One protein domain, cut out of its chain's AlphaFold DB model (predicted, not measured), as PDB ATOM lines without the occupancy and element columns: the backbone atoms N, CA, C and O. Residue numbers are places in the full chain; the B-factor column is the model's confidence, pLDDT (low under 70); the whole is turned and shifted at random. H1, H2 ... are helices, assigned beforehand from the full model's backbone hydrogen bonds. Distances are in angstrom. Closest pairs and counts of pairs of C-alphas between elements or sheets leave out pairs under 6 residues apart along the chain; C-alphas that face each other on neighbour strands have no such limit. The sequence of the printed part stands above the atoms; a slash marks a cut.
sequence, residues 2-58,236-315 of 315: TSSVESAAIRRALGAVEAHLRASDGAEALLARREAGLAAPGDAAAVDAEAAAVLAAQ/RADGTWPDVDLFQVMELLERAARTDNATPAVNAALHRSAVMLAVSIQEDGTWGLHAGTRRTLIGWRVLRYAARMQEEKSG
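Overview. This is residues 2 to 58 and 236 to 315 of the 315 residues of an uncharacterized protein of bacterium (UniProt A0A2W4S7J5). What does the model look like? H1, the longest helix, runs along one side of H6, which passes through the middle of a core of crossed helices, with H4 on the side of H6 away from H1 and H5 crossing all three. H2 packs on the first part of H6, and H3 leads away from there, with residues 52 to 58, of which 52 to 56 belong to H3, sticking out. What is it made of? The printed part has 137 residues with six named helices, H1 to H6 in order, and no named strand, which is the class all helix. It is compact, with a radius of gyration of the C-alphas of 15.5 A and spans of 46 by 36 by 34 A.

Along the chain. Where is the longest helix? H1 is residues 4 to 23, 29.0 A from first to last C-alpha, beginning at C-alpha 4 (-40.203, 13.400, -41.735). Where are the others? H6 is residues 294 to 311, 26.3 A long, ending at C-alpha 311 (-32.441, 16.796, -50.503), and H5 is residues 264 to 280, 24.3 A long. H2 is residues 27 to 36, H3 residues 43 to 56 and H4 residues 246 to 258.

Arrangement. What does H1 touch? H1 touches the hub, H6, at a steep tilt of 41 degrees, opposite ways, closest at the C-alphas of Leu 14 and Leu 303, 5.8 A. With residues 6 to 14 alone it touches H5, closest at the C-alphas of Ala 13 and Ala 278, 5.1 A, at a steep tilt of 69 degrees, only just short of about perpendicular. What else touches H6? H4 touches it at a steep tilt of 50 degrees, with the C-alphas of Glu 251 and Ile 298 closest at 5.9 A. H2 touches residues 294 to 300 of H6 alone, at a shallow tilt of 14 degrees, the same way, with the C-alphas of Glu 28 and Leu 297 closest at 5.8 A. Where is H3? H2 and H3 form a helical hairpin, closest at the C-alphas of Leu 30 and Asp 43, 6.3 A, while H3 and H6 are apart. Are the helix backbones complete? Every O i to N i+4 pair is within hydrogen-bond range in H1, H2, H3, H5 and H6, and 8 of 9 are in H4.

Size, cuts and confidence. Where is the cut? Residues 59 to 235 are not printed, and C-alphas 58 and 236 are 41.3 A apart across it. Which link is long? The link from H5 to H6, residues 281 to 293, is long. Where is confidence low? The pLDDT is under 70 at residue 2 and residues 260 to 261, 289 to 293 and 314 to 315.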
ATOM      1  N   THR A   2     -33.429  10.284 -40.755       61.44
ATOM      2  CA  THR A   2     -34.029  11.569 -40.369       61.44
ATOM      3  C   THR A   2     -35.545  11.425 -40.381       61.44
ATOM      4  O   THR A   2     -36.090  10.902 -41.356       61.44
ATOM      5  N   SER A   3     -36.237  11.840 -39.320       78.81
ATOM      6  CA  SER A   3     -37.698  11.736 -39.306       78.81
ATOM      7  C   SER A   3     -38.321  12.782 -40.245       78.81
ATOM      8  O   SER A   3     -37.820  13.898 -40.379       78.81
ATOM      9  N   SER A   4     -39.441  12.448 -40.899       83.00
ATOM     10  CA  SER A   4     -40.203  13.400 -41.735       83.00
ATOM     11  C   SER A   4     -40.564  14.687 -40.965       83.00
ATOM     12  O   SER A   4     -40.576  15.786 -41.525       83.00
ATOM     13  N   VAL A   5     -40.774  14.557 -39.651       87.62
ATOM     14  CA  VAL A   5     -41.086  15.656 -38.731       87.62
ATOM     15  C   VAL A   5     -39.900  16.608 -38.552       87.62
ATOM     16  O   VAL A   5     -40.086  17.818 -38.671       87.62
ATOM     17  N   GLU A   6     -38.688  16.088 -38.326       91.06
ATOM     18  CA  GLU A   6     -37.462  16.899 -38.233       91.06
ATOM     19  C   GLU A   6     -37.209  17.679 -39.522       91.06
ATOM     20  O   GLU A   6     -36.955  18.880 -39.481       91.06
ATOM     21  N   SER A   7     -37.328  17.017 -40.675       90.25
ATOM     22  CA  SER A   7     -37.139  17.664 -41.977       90.25
ATOM     23  C   SER A   7     -38.149  18.791 -42.204       90.25
ATOM     24  O   SER A   7     -37.801  19.863 -42.697       90.25
ATOM     25  N   ALA A   8     -39.411  18.588 -41.812       92.94
ATOM     26  CA  ALA A   8     -40.427  19.632 -41.891       92.94
ATOM     27  C   ALA A   8     -40.149  20.794 -40.918       92.94
ATOM     28  O   ALA A   8     -40.364  21.948 -41.286       92.94
ATOM     29  N   ALA A   9     -39.661  20.515 -39.706       95.00
ATOM     30  CA  ALA A   9     -39.300  21.542 -38.730       95.00
ATOM     31  C   ALA A   9     -38.126  22.404 -39.214       95.00
ATOM     32  O   ALA A   9     -38.243  23.628 -39.213       95.00
ATOM     33  N   ILE A  10     -37.052  21.779 -39.708       96.62
ATOM     34  CA  ILE A  10     -35.881  22.480 -40.259       96.62
ATOM     35  C   ILE A  10     -36.292  23.393 -41.417       96.62
ATOM     36  O   ILE A  10     -35.916  24.561 -41.428       96.62
ATOM     37  N   ARG A  11     -37.113  22.908 -42.359       95.88
ATOM     38  CA  ARG A  11     -37.580  23.733 -43.488       95.88
ATOM     39  C   ARG A  11     -38.455  24.907 -43.055       95.88
ATOM     40  O   ARG A  11     -38.305  25.996 -43.600       95.88
ATOM     41  N   ARG A  12     -39.353  24.710 -42.083       96.00
ATOM     42  CA  ARG A  12     -40.166  25.812 -41.536       96.00
ATOM     43  C   ARG A  12     -39.293  26.867 -40.866       96.00
ATOM     44  O   ARG A  12     -39.464  28.046 -41.150       96.00
ATOM     45  N   ALA A  13     -38.353  26.439 -40.024       96.44
ATOM     46  CA  ALA A  13     -37.420  27.340 -39.363       96.44
ATOM     47  C   ALA A  13     -36.567  28.098 -40.386       96.44
ATOM     48  O   ALA A  13     -36.483  29.318 -40.315       96.44
ATOM     49  N   LEU A  14     -36.023  27.408 -41.396       96.06
ATOM     50  CA  LEU A  14     -35.268  28.043 -42.478       96.06
ATOM     51  C   LEU A  14     -36.095  29.125 -43.183       96.06
ATOM     52  O   LEU A  14     -35.610  30.238 -43.353       96.06
ATOM     53  N   GLY A  15     -37.355  28.835 -43.524       95.00
ATOM     54  CA  GLY A  15     -38.255  29.816 -44.134       95.00
ATOM     55  C   GLY A  15     -38.506  31.047 -43.255       95.00
ATOM     56  O   GLY A  15     -38.531  32.163 -43.771       95.00
ATOM     57  N   ALA A  16     -38.645  30.865 -41.939       94.12
ATOM     58  CA  ALA A  16     -38.817  31.969 -40.994       94.12
ATOM     59  C   ALA A  16     -37.559  32.850 -40.899       94.12
ATOM     60  O   ALA A  16     -37.656  34.073 -41.008       94.12
ATOM     61  N   VAL A  17     -36.372  32.244 -40.782       93.75
ATOM     62  CA  VAL A  17     -35.099  32.988 -40.735       93.75
ATOM     63  C   VAL A  17     -34.837  33.710 -42.059       93.75
ATOM     64  O   VAL A  17     -34.387  34.851 -42.069       93.75
ATOM     65  N   GLU A  18     -35.144  33.084 -43.197       93.38
ATOM     66  CA  GLU A  18     -35.029  33.734 -44.505       93.38
ATOM     67  C   GLU A  18     -35.980  34.922 -44.650       93.38
ATOM     68  O   GLU A  18     -35.595  35.939 -45.225       93.38
ATOM     69  N   ALA A  19     -37.210  34.820 -44.140       91.88
ATOM     70  CA  ALA A  19     -38.140  35.944 -44.125       91.88
ATOM     71  C   ALA A  19     -37.585  37.107 -43.290       91.88
ATOM     72  O   ALA A  19     -37.591  38.245 -43.761       91.88
ATOM     73  N   HIS A  20     -37.027  36.813 -42.111       91.06
ATOM     74  CA  HIS A  20     -36.365  37.801 -41.262       91.06
ATOM     75  C   HIS A  20     -35.182  38.476 -41.975       91.06
ATOM     76  O   HIS A  20     -35.136  39.700 -42.074       91.06
ATOM     77  N   LEU A  21     -34.251  37.698 -42.539       89.62
ATOM     78  CA  LEU A  21     -33.062  38.220 -43.226       89.62
ATOM     79  C   LEU A  21     -33.398  39.000 -44.508       89.62
ATOM     80  O   LEU A  21     -32.672  39.917 -44.876       89.62
ATOM     81  N   ARG A  22     -34.497  38.670 -45.200       88.44
ATOM     82  CA  ARG A  22     -34.979  39.462 -46.348       88.44
ATOM     83  C   ARG A  22     -35.576  40.802 -45.927       88.44
ATOM     84  O   ARG A  22     -35.469  41.755 -46.687       88.44
ATOM     85  N   ALA A  23     -36.214  40.857 -44.761       88.50
ATOM     86  CA  ALA A  23     -36.794  42.079 -44.211       88.50
ATOM     87  C   ALA A  23     -35.778  42.943 -43.443       88.50
ATOM     88  O   ALA A  23     -36.104  44.068 -43.075       88.50
ATOM     89  N   SER A  24     -34.582  42.412 -43.180       88.50
ATOM     90  CA  SER A  24     -33.536  43.085 -42.411       88.50
ATOM     91  C   SER A  24     -32.541  43.814 -43.309       88.50
ATOM     92  O   SER A  24     -32.129  43.313 -44.364       88.50
ATOM     93  N   ASP A  25     -32.100  44.961 -42.809       84.62
ATOM     94  CA  ASP A  25     -30.949  45.703 -43.306       84.62
ATOM     95  C   ASP A  25     -29.717  45.370 -42.443       84.62
ATOM     96  O   ASP A  25     -29.854  44.962 -41.288       84.62
ATOM     97  N   GLY A  26     -28.513  45.505 -43.003       89.44
ATOM     98  CA  GLY A  26     -27.247  45.267 -42.299       89.44
ATOM     99  C   GLY A  26     -26.381  44.155 -42.894       89.44
ATOM    100  O   GLY A  26     -26.802  43.390 -43.771       89.44
ATOM    101  N   ALA A  27     -25.140  44.073 -42.407       91.56
ATOM    102  CA  ALA A  27     -24.098  43.195 -42.934       91.56
ATOM    103  C   ALA A  27     -24.532  41.721 -43.016       91.56
ATOM    104  O   ALA A  27     -24.386  41.090 -44.059       91.56
ATOM    105  N   GLU A  28     -25.122  41.166 -41.960       91.50
ATOM    106  CA  GLU A  28     -25.540  39.763 -41.889       91.50
ATOM    107  C   GLU A  28     -26.611  39.419 -42.930       91.50
ATOM    108  O   GLU A  28     -26.552  38.362 -43.563       91.50
ATOM    109  N   ALA A  29     -27.575  40.317 -43.131       91.25
ATOM    110  CA  ALA A  29     -28.634  40.156 -44.118       91.25
ATOM    111  C   ALA A  29     -28.077  40.219 -45.549       91.25
ATOM    112  O   ALA A  29     -28.415  39.375 -46.384       91.25
ATOM    113  N   LEU A  30     -27.168  41.164 -45.812       93.81
ATOM    114  CA  LEU A  30     -26.468  41.298 -47.093       93.81
ATOM    115  C   LEU A  30     -25.636  40.048 -47.413       93.81
ATOM    116  O   LEU A  30     -25.724  39.504 -48.517       93.81
ATOM    117  N   LEU A  31     -24.878  39.549 -46.433       93.56
ATOM    118  CA  LEU A  31     -24.084  38.327 -46.559       93.56
ATOM    119  C   LEU A  31     -24.970  37.110 -46.843       93.56
ATOM    120  O   LEU A  31     -24.678  36.346 -47.764       93.56
ATOM    121  N   ALA A  32     -26.076  36.953 -46.113       92.50
ATOM    122  CA  ALA A  32     -27.011  35.855 -46.334       92.50
ATOM    123  C   ALA A  32     -27.629  35.893 -47.740       92.50
ATOM    124  O   ALA A  32     -27.665  34.868 -48.425       92.50
ATOM    125  N   ARG A  33     -28.076  37.067 -48.212       91.38
ATOM    126  CA  ARG A  33     -28.632  37.226 -49.568       91.38
ATOM    127  C   ARG A  33     -27.598  36.917 -50.646       91.38
ATOM    128  O   ARG A  33     -27.912  36.181 -51.586       91.38
ATOM    129  N   ARG A  34     -26.362  37.401 -50.486       92.88
ATOM    130  CA  ARG A  34     -25.250  37.093 -51.397       92.88
ATOM    131  C   ARG A  34     -24.977  35.592 -51.454       92.88
ATOM    132  O   ARG A  34     -24.984  35.013 -52.535       92.88
ATOM    133  N   GLU A  35     -24.834  34.937 -50.303       92.44
ATOM    134  CA  GLU A  35     -24.622  33.486 -50.219       92.44
ATOM    135  C   GLU A  35     -25.818  32.667 -50.729       92.44
ATOM    136  O   GLU A  35     -25.670  31.513 -51.145       92.44
ATOM    137  N   ALA A  36     -27.031  33.219 -50.691       88.69
ATOM    138  CA  ALA A  36     -28.225  32.610 -51.268       88.69
ATOM    139  C   ALA A  36     -28.290  32.701 -52.797       88.69
ATOM    140  O   ALA A  36     -29.111  32.007 -53.394       88.69
ATOM    141  N   GLY A  37     -27.446  33.520 -53.433       89.62
ATOM    142  CA  GLY A  37     -27.608  33.880 -54.843       89.62
ATOM    143  C   GLY A  37     -28.850  34.748 -55.081       89.62
ATOM    144  O   GLY A  37     -29.399  34.750 -56.177       89.62
ATOM    145  N   LEU A  38     -29.310  35.456 -54.044       87.94
ATOM    146  CA  LEU A  38     -30.518  36.287 -54.033       87.94
ATOM    147  C   LEU A  38     -30.182  37.760 -53.757       87.94
ATOM    148  O   LEU A  38     -30.993  38.476 -53.170       87.94
ATOM    149  N   ALA A  39     -28.977  38.203 -54.127       88.06
ATOM    150  CA  ALA A  39     -28.566  39.594 -53.966       88.06
ATOM    151  C   ALA A  39     -29.521  40.525 -54.733       88.06
ATOM    152  O   ALA A  39     -29.777  40.330 -55.925       88.06
ATOM    153  N   ALA A  40     -30.057  41.527 -54.041       88.19
ATOM    154  CA  ALA A  40     -30.965  42.508 -54.614       88.19
ATOM    155  C   ALA A  40     -30.193  43.636 -55.327       88.19
ATOM    156  O   ALA A  40     -29.035  43.914 -54.990       88.19
ATOM    157  N   PRO A  41     -30.815  44.343 -56.292       91.12
ATOM    158  CA  PRO A  41     -30.257  45.590 -56.806       91.12
ATOM    159  C   PRO A  41     -29.976  46.562 -55.653       91.12
ATOM    160  O   PRO A  41     -30.876  46.889 -54.885       91.12
ATOM    161  N   GLY A  42     -28.728  47.015 -55.531       92.44
ATOM    162  CA  GLY A  42     -28.286  47.897 -54.445       92.44
ATOM    163  C   GLY A  42     -27.535  47.199 -53.308       92.44
ATOM    164  O   GLY A  42     -26.795  47.883 -52.608       92.44
ATOM    165  N   ASP A  43     -27.602  45.866 -53.177       93.12
ATOM    166  CA  ASP A  43     -26.882  45.139 -52.114       93.12
ATOM    167  C   ASP A  43     -25.363  45.368 -52.188       93.12
ATOM    168  O   ASP A  43     -24.712  45.504 -51.159       93.12
ATOM    169  N   ALA A  44     -24.787  45.482 -53.390       92.31
ATOM    170  CA  ALA A  44     -23.363  45.793 -53.550       92.31
ATOM    171  C   ALA A  44     -22.998  47.169 -52.961       92.31
ATOM    172  O   ALA A  44     -22.031  47.284 -52.213       92.31
ATOM    173  N   ALA A  45     -23.809  48.195 -53.239       94.94
ATOM    174  CA  ALA A  45     -23.607  49.529 -52.680       94.94
ATOM    175  C   ALA A  45     -23.836  49.549 -51.160       94.94
ATOM    176  O   ALA A  45     -23.135  50.258 -50.444       94.94
ATOM    177  N   ALA A  46     -24.785  48.751 -50.661       95.19
ATOM    178  CA  ALA A  46     -25.022  48.594 -49.231       95.19
ATOM    179  C   ALA A  46     -23.846  47.893 -48.528       95.19
ATOM    180  O   ALA A  46     -23.426  48.349 -47.472       95.19
ATOM    181  N   VAL A  47     -23.248  46.857 -49.130       95.06
ATOM    182  CA  VAL A  47     -22.021  46.216 -48.615       95.06
ATOM    183  C   VAL A  47     -20.873  47.220 -48.520       95.06
ATOM    184  O   VAL A  47     -20.183  47.262 -47.502       95.06
ATOM    185  N   ASP A  48     -20.679  48.047 -49.547       94.88
ATOM    186  CA  ASP A  48     -19.645  49.084 -49.519       94.88
ATOM    187  C   ASP A  48     -19.942  50.154 -48.453       94.88
ATOM    188  O   ASP A  48     -19.017  50.621 -47.791       94.88
ATOM    189  N   ALA A  49     -21.214  50.503 -48.231       95.75
ATOM    190  CA  ALA A  49     -21.622  51.430 -47.176       95.75
ATOM    191  C   ALA A  49     -21.385  50.861 -45.765       95.75
ATOM    192  O   ALA A  49     -20.837  51.563 -44.916       95.75
ATOM    193  N   GLU A  50     -21.725  49.591 -45.525       95.94
ATOM    194  CA  GLU A  50     -21.437  48.885 -44.267       95.94
ATOM    195  C   GLU A  50     -19.930  48.827 -44.003       95.94
ATOM    196  O   GLU A  50     -19.450  49.193 -42.929       95.94
ATOM    197  N   ALA A  51     -19.148  48.439 -45.012       96.75
ATOM    198  CA  ALA A  51     -17.701  48.395 -44.881       96.75
ATOM    199  C   ALA A  51     -17.112  49.793 -44.631       96.75
ATOM    200  O   ALA A  51     -16.236  49.947 -43.782       96.75
ATOM    201  N   ALA A  52     -17.618  50.829 -45.309       96.62
ATOM    202  CA  ALA A  52     -17.217  52.212 -45.071       96.62
ATOM    203  C   ALA A  52     -17.554  52.681 -43.646       96.62
ATOM    204  O   ALA A  52     -16.743  53.380 -43.039       96.62
ATOM    205  N   ALA A  53     -18.695  52.269 -43.086       96.50
ATOM    206  CA  ALA A  53     -19.059  52.568 -41.704       96.50
ATOM    207  C   ALA A  53     -18.083  51.920 -40.708       96.50
ATOM    208  O   ALA A  53     -17.597  52.597 -39.800       96.50
ATOM    209  N   VAL A  54     -17.717  50.649 -40.921       96.88
ATOM    210  CA  VAL A  54     -16.687  49.980 -40.108       96.88
ATOM    211  C   VAL A  54     -15.351  50.713 -40.236       96.88
ATOM    212  O   VAL A  54     -14.731  51.052 -39.233       96.88
ATOM    213  N   LEU A  55     -14.910  51.021 -41.457       97.69
ATOM    214  CA  LEU A  55     -13.667  51.754 -41.703       97.69
ATOM    215  C   LEU A  55     -13.633  53.137 -41.033       97.69
ATOM    216  O   LEU A  55     -12.580  53.545 -40.543       97.69
ATOM    217  N   ALA A  56     -14.758  53.856 -41.022       97.00
ATOM    218  CA  ALA A  56     -14.878  55.184 -40.423       97.00
ATOM    219  C   ALA A  56     -14.793  55.164 -38.888       97.00
ATOM    220  O   ALA A  56     -14.446  56.176 -38.286       97.00
ATOM    221  N   ALA A  57     -15.075  54.020 -38.259       97.56
ATOM    222  CA  ALA A  57     -14.942  53.830 -36.818       97.56
ATOM    223  C   ALA A  57     -13.497  53.530 -36.363       97.56
ATOM    224  O   ALA A  57     -13.259  53.386 -35.164       97.56
ATOM    225  N   GLN A  58     -12.536  53.411 -37.291       98.25
ATOM    226  CA  GLN A  58     -11.136  53.175 -36.935       98.25
ATOM    227  C   GLN A  58     -10.543  54.412 -36.247       98.25
ATOM    228  O   GLN A  58     -10.619  55.523 -36.766       98.25
ATOM    229  N   ARG A 236     -24.191  16.581 -26.997       97.00
ATOM    230  CA  ARG A 236     -25.335  15.896 -26.391       97.00
ATOM    231  C   ARG A 236     -26.308  15.403 -27.465       97.00
ATOM    232  O   ARG A 236     -26.331  15.890 -28.596       97.00
ATOM    233  N   ALA A 237     -27.172  14.461 -27.087       94.06
ATOM    234  CA  ALA A 237     -28.209  13.924 -27.973       94.06
ATOM    235  C   ALA A 237     -29.175  15.006 -28.493       94.06
ATOM    236  O   ALA A 237     -29.677  14.893 -29.607       94.06
ATOM    237  N   ASP A 238     -29.392  16.062 -27.704       93.50
ATOM    238  CA  ASP A 238     -30.207  17.224 -28.065       93.50
ATOM    239  C   ASP A 238     -29.508  18.178 -29.058       93.50
ATOM    240  O   ASP A 238     -30.130  19.114 -29.539       93.50
ATOM    241  N   GLY A 239     -28.238  17.947 -29.405       94.81
ATOM    242  CA  GLY A 239     -27.487  18.781 -30.345       94.81
ATOM    243  C   GLY A 239     -26.714  19.943 -29.713       94.81
ATOM    244  O   GLY A 239     -26.116  20.726 -30.456       94.81
ATOM    245  N   THR A 240     -26.695  20.055 -28.380       96.06
ATOM    246  CA  THR A 240     -26.009  21.122 -27.627       96.06
ATOM    247  C   THR A 240     -24.705  20.666 -26.968       96.06
ATOM    248  O   THR A 240     -24.368  19.477 -26.942       96.06
ATOM    249  N   TRP A 241     -23.981  21.637 -26.401       95.94
ATOM    250  CA  TRP A 241     -22.811  21.448 -25.546       95.94
ATOM    251  C   TRP A 241     -23.057  22.141 -24.196       95.94
ATOM    252  O   TRP A 241     -23.511  23.282 -24.187       95.94
ATOM    253  N   PRO A 242     -22.781  21.485 -23.055       89.75
ATOM    254  CA  PRO A 242     -23.169  21.995 -21.735       89.75
ATOM    255  C   PRO A 242     -22.382  23.234 -21.267       89.75
ATOM    256  O   PRO A 242     -22.920  24.014 -20.488       89.75
ATOM    257  N   ASP A 243     -21.155  23.444 -21.760       91.31
ATOM    258  CA  ASP A 243     -20.222  24.461 -21.235       91.31
ATOM    259  C   ASP A 243     -19.797  25.516 -22.272       91.31
ATOM    260  O   ASP A 243     -18.804  26.224 -22.089       91.31
ATOM    261  N   VAL A 244     -20.502  25.600 -23.402       94.75
ATOM    262  CA  VAL A 244     -20.221  26.580 -24.457       94.75
ATOM    263  C   VAL A 244     -21.489  26.934 -25.216       94.75
ATOM    264  O   VAL A 244     -22.370  26.098 -25.409       94.75
ATOM    265  N   ASP A 245     -21.580  28.191 -25.646       94.00
ATOM    266  CA  ASP A 245     -22.701  28.659 -26.448       94.00
ATOM    267  C   ASP A 245     -22.782  27.894 -27.777       94.00
ATOM    268  O   ASP A 245     -21.785  27.714 -28.487       94.00
ATOM    269  N   LEU A 246     -23.999  27.467 -28.116       94.62
ATOM    270  CA  LEU A 246     -24.294  26.691 -29.317       94.62
ATOM    271  C   LEU A 246     -23.760  27.371 -30.589       94.62
ATOM    272  O   LEU A 246     -23.202  26.696 -31.453       94.62
ATOM    273  N   PHE A 247     -23.888  28.696 -30.706       94.25
ATOM    274  CA  PHE A 247     -23.503  29.425 -31.915       94.25
ATOM    275  C   PHE A 247     -21.993  29.521 -32.099       94.25
ATOM    276  O   PHE A 247     -21.537  29.501 -33.240       94.25
ATOM    277  N   GLN A 248     -21.215  29.528 -31.014       94.62
ATOM    278  CA  GLN A 248     -19.756  29.499 -31.113       94.62
ATOM    279  C   GLN A 248     -19.271  28.184 -31.747       94.62
ATOM    280  O   GLN A 248     -18.402  28.190 -32.618       94.62
ATOM    281  N   VAL A 249     -19.849  27.048 -31.338       97.25
ATOM    282  CA  VAL A 249     -19.494  25.734 -31.899       97.25
ATOM    283  C   VAL A 249     -20.024  25.582 -33.321       97.25
ATOM    284  O   VAL A 249     -19.310  25.106 -34.200       97.25
ATOM    285  N   MET A 250     -21.262  26.010 -33.574       95.69
ATOM    286  CA  MET A 250     -21.862  25.924 -34.905       95.69
ATOM    287  C   MET A 250     -21.112  26.747 -35.949       95.69
ATOM    288  O   MET A 250     -20.930  26.255 -37.054       95.69
ATOM    289  N   GLU A 251     -20.635  27.946 -35.615       94.12
ATOM    290  CA  GLU A 251     -19.823  28.749 -36.537       94.12
ATOM    291  C   GLU A 251     -18.532  28.023 -36.953       94.12
ATOM    292  O   GLU A 251     -18.120  28.070 -38.113       94.12
ATOM    293  N   LEU A 252     -17.901  27.304 -36.022       95.50
ATOM    294  CA  LEU A 252     -16.753  26.454 -36.325       95.50
ATOM    295  C   LEU A 252     -17.143  25.268 -37.219       95.50
ATOM    296  O   LEU A 252     -16.499  25.041 -38.243       95.50
ATOM    297  N   LEU A 253     -18.167  24.503 -36.830       95.69
ATOM    298  CA  LEU A 253     -18.553  23.281 -37.542       95.69
ATOM    299  C   LEU A 253     -19.090  23.573 -38.947       95.69
ATOM    300  O   LEU A 253     -18.782  22.834 -39.876       95.69
ATOM    301  N   GLU A 254     -19.856  24.649 -39.113       93.56
ATOM    302  CA  GLU A 254     -20.384  25.087 -40.406       93.56
ATOM    303  C   GLU A 254     -19.249  25.484 -41.352       93.56
ATOM    304  O   GLU A 254     -19.174  24.973 -42.472       93.56
ATOM    305  N   ARG A 255     -18.296  26.291 -40.874       89.69
ATOM    306  CA  ARG A 255     -17.104  26.642 -41.647       89.69
ATOM    307  C   ARG A 255     -16.287  25.407 -42.014       89.69
ATOM    308  O   ARG A 255     -15.864  25.283 -43.160       89.69
ATOM    309  N   ALA A 256     -16.098  24.472 -41.082       89.06
ATOM    310  CA  ALA A 256     -15.399  23.219 -41.362       89.06
ATOM    311  C   ALA A 256     -16.114  22.403 -42.452       89.06
ATOM    312  O   ALA A 256     -15.459  21.907 -43.367       89.06
ATOM    313  N   ALA A 257     -17.446  22.330 -42.408       89.44
ATOM    314  CA  ALA A 257     -18.257  21.617 -43.390       89.44
ATOM    315  C   ALA A 257     -18.293  22.278 -44.782       89.44
ATOM    316  O   ALA A 257     -18.548  21.592 -45.769       89.44
ATOM    317  N   ARG A 258     -18.033  23.590 -44.885       81.88
ATOM    318  CA  ARG A 258     -17.852  24.290 -46.175       81.88
ATOM    319  C   ARG A 258     -16.478  24.076 -46.807       81.88
ATOM    320  O   ARG A 258     -16.302  24.390 -47.981       81.88
ATOM    321  N   THR A 259     -15.520  23.577 -46.038       76.62
ATOM    322  CA  THR A 259     -14.182  23.193 -46.510       76.62
ATOM    323  C   THR A 259     -14.101  21.673 -46.698       76.62
ATOM    324  O   THR A 259     -15.052  20.961 -46.383       76.62
ATOM    325  N   ASP A 260     -12.955  21.147 -47.137       65.38
ATOM    326  CA  ASP A 260     -12.717  19.705 -47.358       65.38
ATOM    327  C   ASP A 260     -12.790  18.821 -46.083       65.38
ATOM    328  O   ASP A 260     -12.396  17.657 -46.096       65.38
ATOM    329  N   ASN A 261     -13.310  19.343 -44.966       63.88
ATOM    330  CA  ASN A 261     -13.425  18.661 -43.673       63.88
ATOM    331  C   ASN A 261     -14.851  18.166 -43.356       63.88
ATOM    332  O   ASN A 261     -15.143  17.798 -42.212       63.88
ATOM    333  N   ALA A 262     -15.759  18.144 -44.337       78.31
ATOM    334  CA  ALA A 262     -17.116  17.625 -44.168       78.31
ATOM    335  C   ALA A 262     -17.119  16.097 -43.962       78.31
ATOM    336  O   ALA A 262     -17.236  15.308 -44.899       78.31
ATOM    337  N   THR A 263     -16.999  15.658 -42.708       89.19
ATOM    338  CA  THR A 263     -17.114  14.240 -42.342       89.19
ATOM    339  C   THR A 263     -18.567  13.865 -42.031       89.19
ATOM    340  O   THR A 263     -19.342  14.709 -41.571       89.19
ATOM    341  N   PRO A 264     -18.962  12.581 -42.160       91.75
ATOM    342  CA  PRO A 264     -20.288  12.126 -41.733       91.75
ATOM    343  C   PRO A 264     -20.621  12.482 -40.275       91.75
ATOM    344  O   PRO A 264     -21.781  12.726 -39.948       91.75
ATOM    345  N   ALA A 265     -19.604  12.537 -39.407       93.25
ATOM    346  CA  ALA A 265     -19.752  12.892 -38.002       93.25
ATOM    347  C   ALA A 265     -20.064  14.387 -37.813       93.25
ATOM    348  O   ALA A 265     -21.004  14.720 -37.090       93.25
ATOM    349  N   VAL A 266     -19.344  15.277 -38.511       94.88
ATOM    350  CA  VAL A 266     -19.634  16.725 -38.536       94.88
ATOM    351  C   VAL A 266     -21.036  16.976 -39.083       94.88
ATOM    352  O   VAL A 266     -21.820  17.702 -38.478       94.88
ATOM    353  N   ASN A 267     -21.396  16.294 -40.166       93.44
ATOM    354  CA  ASN A 267     -22.707  16.405 -40.791       93.44
ATOM    355  C   ASN A 267     -23.841  15.982 -39.848       93.44
ATOM    356  O   ASN A 267     -24.868  16.652 -39.747       93.44
ATOM    357  N   ALA A 268     -23.654  14.874 -39.126       94.06
ATOM    358  CA  ALA A 268     -24.605  14.425 -38.115       94.06
ATOM    359  C   ALA A 268     -24.701  15.408 -36.938       94.06
ATOM    360  O   ALA A 268     -25.794  15.622 -36.413       94.06
ATOM    361  N   ALA A 269     -23.582  16.017 -36.535       96.50
ATOM    362  CA  ALA A 269     -23.567  17.008 -35.467       96.50
ATOM    363  C   ALA A 269     -24.301  18.297 -35.856       96.50
ATOM    364  O   ALA A 269     -25.162  18.752 -35.103       96.50
ATOM    365  N   LEU A 270     -24.026  18.826 -37.053       95.81
ATOM    366  CA  LEU A 270     -24.728  19.978 -37.622       95.81
ATOM    367  C   LEU A 270     -26.221  19.703 -37.789       95.81
ATOM    368  O   LEU A 270     -27.033  20.574 -37.493       95.81
ATOM    369  N   HIS A 271     -26.605  18.491 -38.199       95.56
ATOM    370  CA  HIS A 271     -28.015  18.118 -38.299       95.56
ATOM    371  C   HIS A 271     -28.718  18.131 -36.932       95.56
ATOM    372  O   HIS A 271     -29.786  18.731 -36.816       95.56
ATOM    373  N   ARG A 272     -28.112  17.565 -35.878       96.06
ATOM    374  CA  ARG A 272     -28.673  17.644 -34.514       96.06
ATOM    375  C   ARG A 272     -28.796  19.088 -34.028       96.06
ATOM    376  O   ARG A 272     -29.840  19.464 -33.502       96.06
ATOM    377  N   SER A 273     -27.775  19.913 -34.261       96.56
ATOM    378  CA  SER A 273     -27.840  21.346 -33.956       96.56
ATOM    379  C   SER A 273     -28.936  22.058 -34.753       96.56
ATOM    380  O   SER A 273     -29.654  22.877 -34.191       96.56
ATOM    381  N   ALA A 274     -29.139  21.710 -36.026       97.06
ATOM    382  CA  ALA A 274     -30.214  22.262 -36.850       97.06
ATOM    383  C   ALA A 274     -31.606  21.893 -36.317       97.06
ATOM    384  O   ALA A 274     -32.502  22.735 -36.325       97.06
ATOM    385  N   VAL A 275     -31.793  20.668 -35.811       96.31
ATOM    386  CA  VAL A 275     -33.035  20.278 -35.124       96.31
ATOM    387  C   VAL A 275     -33.242  21.132 -33.873       96.31
ATOM    388  O   VAL A 275     -34.331  21.675 -33.697       96.31
ATOM    389  N   MET A 276     -32.204  21.322 -33.050       95.44
ATOM    390  CA  MET A 276     -32.273  22.197 -31.873       95.44
ATOM    391  C   MET A 276     -32.622  23.645 -32.245       95.44
ATOM    392  O   MET A 276     -33.481  24.265 -31.618       95.44
ATOM    393  N   LEU A 277     -32.014  24.190 -33.300       95.25
ATOM    394  CA  LEU A 277     -32.345  25.523 -33.802       95.25
ATOM    395  C   LEU A 277     -33.794  25.612 -34.273       95.25
ATOM    396  O   LEU A 277     -34.475  26.588 -33.970       95.25
ATOM    397  N   ALA A 278     -34.280  24.591 -34.976       96.06
ATOM    398  CA  ALA A 278     -35.637  24.579 -35.500       96.06
ATOM    399  C   ALA A 278     -36.707  24.554 -34.401       96.06
ATOM    400  O   ALA A 278     -37.789  25.099 -34.604       96.06
ATOM    401  N   VAL A 279     -36.425  23.937 -33.248       93.94
ATOM    402  CA  VAL A 279     -37.363  23.903 -32.111       93.94
ATOM    403  C   VAL A 279     -37.236  25.105 -31.175       93.94
ATOM    404  O   VAL A 279     -38.143  25.344 -30.386       93.94
ATOM    405  N   SER A 280     -36.128  25.847 -31.243       92.69
ATOM    406  CA  SER A 280     -35.850  27.003 -30.374       92.69
ATOM    407  C   SER A 280     -36.012  28.359 -31.064       92.69
ATOM    408  O   SER A 280     -35.818  29.392 -30.422       92.69
ATOM    409  N   ILE A 281     -36.350  28.369 -32.356       93.19
ATOM    410  CA  ILE A 281     -36.595  29.597 -33.111       93.19
ATOM    411  C   ILE A 281     -37.818  30.342 -32.559       93.19
ATOM    412  O   ILE A 281     -38.837  29.734 -32.224       93.19
ATOM    413  N   GLN A 282     -37.706  31.661 -32.459       91.62
ATOM    414  CA  GLN A 282     -38.789  32.546 -32.047       91.62
ATOM    415  C   GLN A 282     -39.721  32.870 -33.222       91.62
ATOM    416  O   GLN A 282     -39.388  32.641 -34.385       91.62
ATOM    417  N   GLU A 283     -40.901  33.418 -32.923       87.44
ATOM    418  CA  GLU A 283     -41.896  33.786 -33.944       87.44
ATOM    419  C   GLU A 283     -41.366  34.821 -34.948       87.44
ATOM    420  O   GLU A 283     -41.794  34.837 -36.100       87.44
ATOM    421  N   ASP A 284     -40.402  35.646 -34.533       87.81
ATOM    422  CA  ASP A 284     -39.755  36.662 -35.368       87.81
ATOM    423  C   ASP A 284     -38.650  36.113 -36.292       87.81
ATOM    424  O   ASP A 284     -38.034  36.877 -37.040       87.81
ATOM    425  N   GLY A 285     -38.399  34.800 -36.253       87.56
ATOM    426  CA  GLY A 285     -37.375  34.137 -37.056       87.56
ATOM    427  C   GLY A 285     -35.964  34.185 -36.463       87.56
ATOM    428  O   GLY A 285     -35.006  33.931 -37.193       87.56
ATOM    429  N   THR A 286     -35.806  34.503 -35.172       89.75
ATOM    430  CA  THR A 286     -34.494  34.641 -34.511       89.75
ATOM    431  C   THR A 286     -34.332  33.744 -33.269       89.75
ATOM    432  O   THR A 286     -35.208  32.946 -32.939       89.75
ATOM    433  N   TRP A 287     -33.182  33.833 -32.582       89.12
ATOM    434  CA  TRP A 287     -32.838  33.021 -31.398       89.12
ATOM    435  C   TRP A 287     -32.435  33.868 -30.179       89.12
ATOM    436  O   TRP A 287     -31.328  33.730 -29.640       89.12
ATOM    437  N   GLY A 288     -33.344  34.733 -29.716       73.88
ATOM    438  CA  GLY A 288     -33.230  35.422 -28.426       73.88
ATOM    439  C   GLY A 288     -33.000  36.930 -28.504       73.88
ATOM    440  O   GLY A 288     -33.009  37.529 -29.569       73.88
ATOM    441  N   LEU A 289     -32.715  37.528 -27.338       61.44
ATOM    442  CA  LEU A 289     -32.507  38.975 -27.109       61.44
ATOM    443  C   LEU A 289     -31.362  39.614 -27.923       61.44
ATOM    444  O   LEU A 289     -31.148  40.819 -27.846       61.44
ATOM    445  N   HIS A 290     -30.612  38.809 -28.674       63.12
ATOM    446  CA  HIS A 290     -29.528  39.227 -29.563       63.12
ATOM    447  C   HIS A 290     -29.888  38.989 -31.042       63.12
ATOM    448  O   HIS A 290     -29.007  38.753 -31.873       63.12
ATOM    449  N   ALA A 291     -31.189  39.012 -31.354       51.78
ATOM    450  CA  ALA A 291     -31.727  39.136 -32.703       51.78
ATOM    451  C   ALA A 291     -30.977  40.243 -33.472       51.78
ATOM    452  O   ALA A 291     -30.755  41.325 -32.934       51.78
ATOM    453  N   GLY A 292     -30.529  39.947 -34.696       55.84
ATOM    454  CA  GLY A 292     -29.763  40.884 -35.535       55.84
ATOM    455  C   GLY A 292     -28.237  40.819 -35.387       55.84
ATOM    456  O   GLY A 292     -27.534  41.503 -36.115       55.84
ATOM    457  N   THR A 293     -27.703  39.984 -34.493       64.19
ATOM    458  CA  THR A 293     -26.257  39.686 -34.454       64.19
ATOM    459  C   THR A 293     -25.880  38.597 -35.465       64.19
ATOM    460  O   THR A 293     -26.743  37.876 -35.981       64.19
ATOM    461  N   ARG A 294     -24.572  38.381 -35.663       88.94
ATOM    462  CA  ARG A 294     -23.966  37.262 -36.418       88.94
ATOM    463  C   ARG A 294     -24.601  35.890 -36.136       88.94
ATOM    464  O   ARG A 294     -24.574  34.998 -36.982       88.94
ATOM    465  N   ARG A 295     -25.229  35.730 -34.967       91.06
ATOM    466  CA  ARG A 295     -26.065  34.590 -34.571       91.06
ATOM    467  C   ARG A 295     -27.109  34.197 -35.622       91.06
ATOM    468  O   ARG A 295     -27.212  33.013 -35.942       91.06
ATOM    469  N   THR A 296     -27.862  35.156 -36.168       91.12
ATOM    470  CA  THR A 296     -28.918  34.860 -37.151       91.12
ATOM    471  C   THR A 296     -28.318  34.279 -38.431       91.12
ATOM    472  O   THR A 296     -28.812  33.274 -38.943       91.12
ATOM    473  N   LEU A 297     -27.203  34.848 -38.900       93.19
ATOM    474  CA  LEU A 297     -26.472  34.355 -40.068       93.19
ATOM    475  C   LEU A 297     -25.932  32.935 -39.846       93.19
ATOM    476  O   LEU A 297     -26.116  32.072 -40.703       93.19
ATOM    477  N   ILE A 298     -25.323  32.660 -38.686       94.75
ATOM    478  CA  ILE A 298     -24.829  31.319 -38.334       94.75
ATOM    479  C   ILE A 298     -25.980  30.306 -38.329       94.75
ATOM    480  O   ILE A 298     -25.879  29.250 -38.953       94.75
ATOM    481  N   GLY A 299     -27.090  30.623 -37.656       94.81
ATOM    482  CA  GLY A 299     -28.238  29.721 -37.591       94.81
ATOM    483  C   GLY A 299     -28.868  29.466 -38.962       94.81
ATOM    484  O   GLY A 299     -29.185  28.319 -39.286       94.81
ATOM    485  N   TRP A 300     -28.971  30.496 -39.810       95.12
ATOM    486  CA  TRP A 300     -29.393  30.345 -41.205       95.12
ATOM    487  C   TRP A 300     -28.463  29.411 -41.990       95.12
ATOM    488  O   TRP A 300     -28.952  28.473 -42.623       95.12
ATOM    489  N   ARG A 301     -27.135  29.602 -41.915       96.00
ATOM    490  CA  ARG A 301     -26.154  28.740 -42.603       96.00
ATOM    491  C   ARG A 301     -26.296  27.277 -42.178       96.00
ATOM    492  O   ARG A 301     -26.351  26.398 -43.037       96.00
ATOM    493  N   VAL A 302     -26.441  27.012 -40.877       96.50
ATOM    494  CA  VAL A 302     -26.621  25.652 -40.335       96.50
ATOM    495  C   VAL A 302     -27.929  25.014 -40.808       96.50
ATOM    496  O   VAL A 302     -27.920  23.874 -41.277       96.50
ATOM    497  N   LEU A 303     -29.055  25.732 -40.727       96.81
ATOM    498  CA  LEU A 303     -30.350  25.230 -41.202       96.81
ATOM    499  C   LEU A 303     -30.326  24.947 -42.706       96.81
ATOM    500  O   LEU A 303     -30.804  23.901 -43.149       96.81
ATOM    501  N   ARG A 304     -29.735  25.853 -43.492       95.31
ATOM    502  CA  ARG A 304     -29.602  25.706 -44.942       95.31
ATOM    503  C   ARG A 304     -28.719  24.519 -45.309       95.31
ATOM    504  O   ARG A 304     -29.078  23.749 -46.197       95.31
ATOM    505  N   TYR A 305     -27.602  24.340 -44.608       94.19
ATOM    506  CA  TYR A 305     -26.731  23.180 -44.769       94.19
ATOM    507  C   TYR A 305     -27.496  21.873 -44.509       94.19
ATOM    508  O   TYR A 305     -27.517  20.976 -45.352       94.19
ATOM    509  N   ALA A 306     -28.206  21.794 -43.379       93.88
ATOM    510  CA  ALA A 306     -28.984  20.617 -43.008       93.88
ATOM    511  C   ALA A 306     -30.137  20.317 -43.986       93.88
ATOM    512  O   ALA A 306     -30.411  19.148 -44.254       93.88
ATOM    513  N   ALA A 307     -30.796  21.343 -44.534       93.75
ATOM    514  CA  ALA A 307     -31.847  21.177 -45.537       93.75
ATOM    515  C   ALA A 307     -31.302  20.583 -46.847       93.75
ATOM    516  O   ALA A 307     -31.834  19.584 -47.330       93.75
ATOM    517  N   ARG A 308     -30.188  21.119 -47.370       91.31
ATOM    518  CA  ARG A 308     -29.538  20.604 -48.593       91.31
ATOM    519  C   ARG A 308     -29.115  19.144 -48.456       91.31
ATOM    520  O   ARG A 308     -29.387  18.323 -49.325       91.31
ATOM    521  N   MET A 309     -28.538  18.792 -47.311       88.25
ATOM    522  CA  MET A 309     -28.165  17.414 -46.989       88.25
ATOM    523  C   MET A 309     -29.336  16.419 -47.023       88.25
ATOM    524  O   MET A 309     -29.130  15.218 -47.208       88.25
ATOM    525  N   GLN A 310     -30.561  16.876 -46.749       84.56
ATOM    526  CA  GLN A 310     -31.753  16.029 -46.798       84.56
ATOM    527  C   GLN A 310     -32.248  15.834 -48.232       84.56
ATOM    528  O   GLN A 310     -32.732  14.751 -48.558       84.56
ATOM    529  N   GLU A 311     -32.106  16.855 -49.077       83.75
ATOM    530  CA  GLU A 311     -32.441  16.796 -50.503       83.75
ATOM    531  C   GLU A 311     -31.529  15.806 -51.234       83.75
ATOM    532  O   GLU A 311     -32.025  14.907 -51.905       83.75
ATOM    533  N   GLU A 312     -30.217  15.871 -50.991       81.19
ATOM    534  CA  GLU A 312     -29.216  14.963 -51.581       81.19
ATOM    535  C   GLU A 312     -29.398  13.490 -51.178       81.19
ATOM    536  O   GLU A 312     -28.958  12.595 -51.889       81.19
ATOM    537  N   LYS A 313     -30.043  13.215 -50.038       72.38
ATOM    538  CA  LYS A 313     -30.374  11.844 -49.601       72.38
ATOM    539  C   LYS A 313     -31.703  11.330 -50.154       72.38
ATOM    540  O   LYS A 313     -31.991  10.145 -49.993       72.38
ATOM    541  N   SER A 314     -32.536  12.223 -50.686       62.56
ATOM    542  CA  SER A 314     -33.889  11.911 -51.159       62.56
ATOM    543  C   SER A 314     -33.986  11.821 -52.687       62.56
ATOM    544  O   SER A 314     -35.005  11.335 -53.178       62.56
ATOM    545  N   GLY A 315     -32.975  12.312 -53.412       52.25
ATOM    546  CA  GLY A 315     -32.806  12.148 -54.862       52.25
ATOM    547  C   GLY A 315     -31.909  10.969 -55.196       52.25
ATOM    548  O   GLY A 315     -32.196  10.311 -56.218       52.25
TER     549      GLY A 315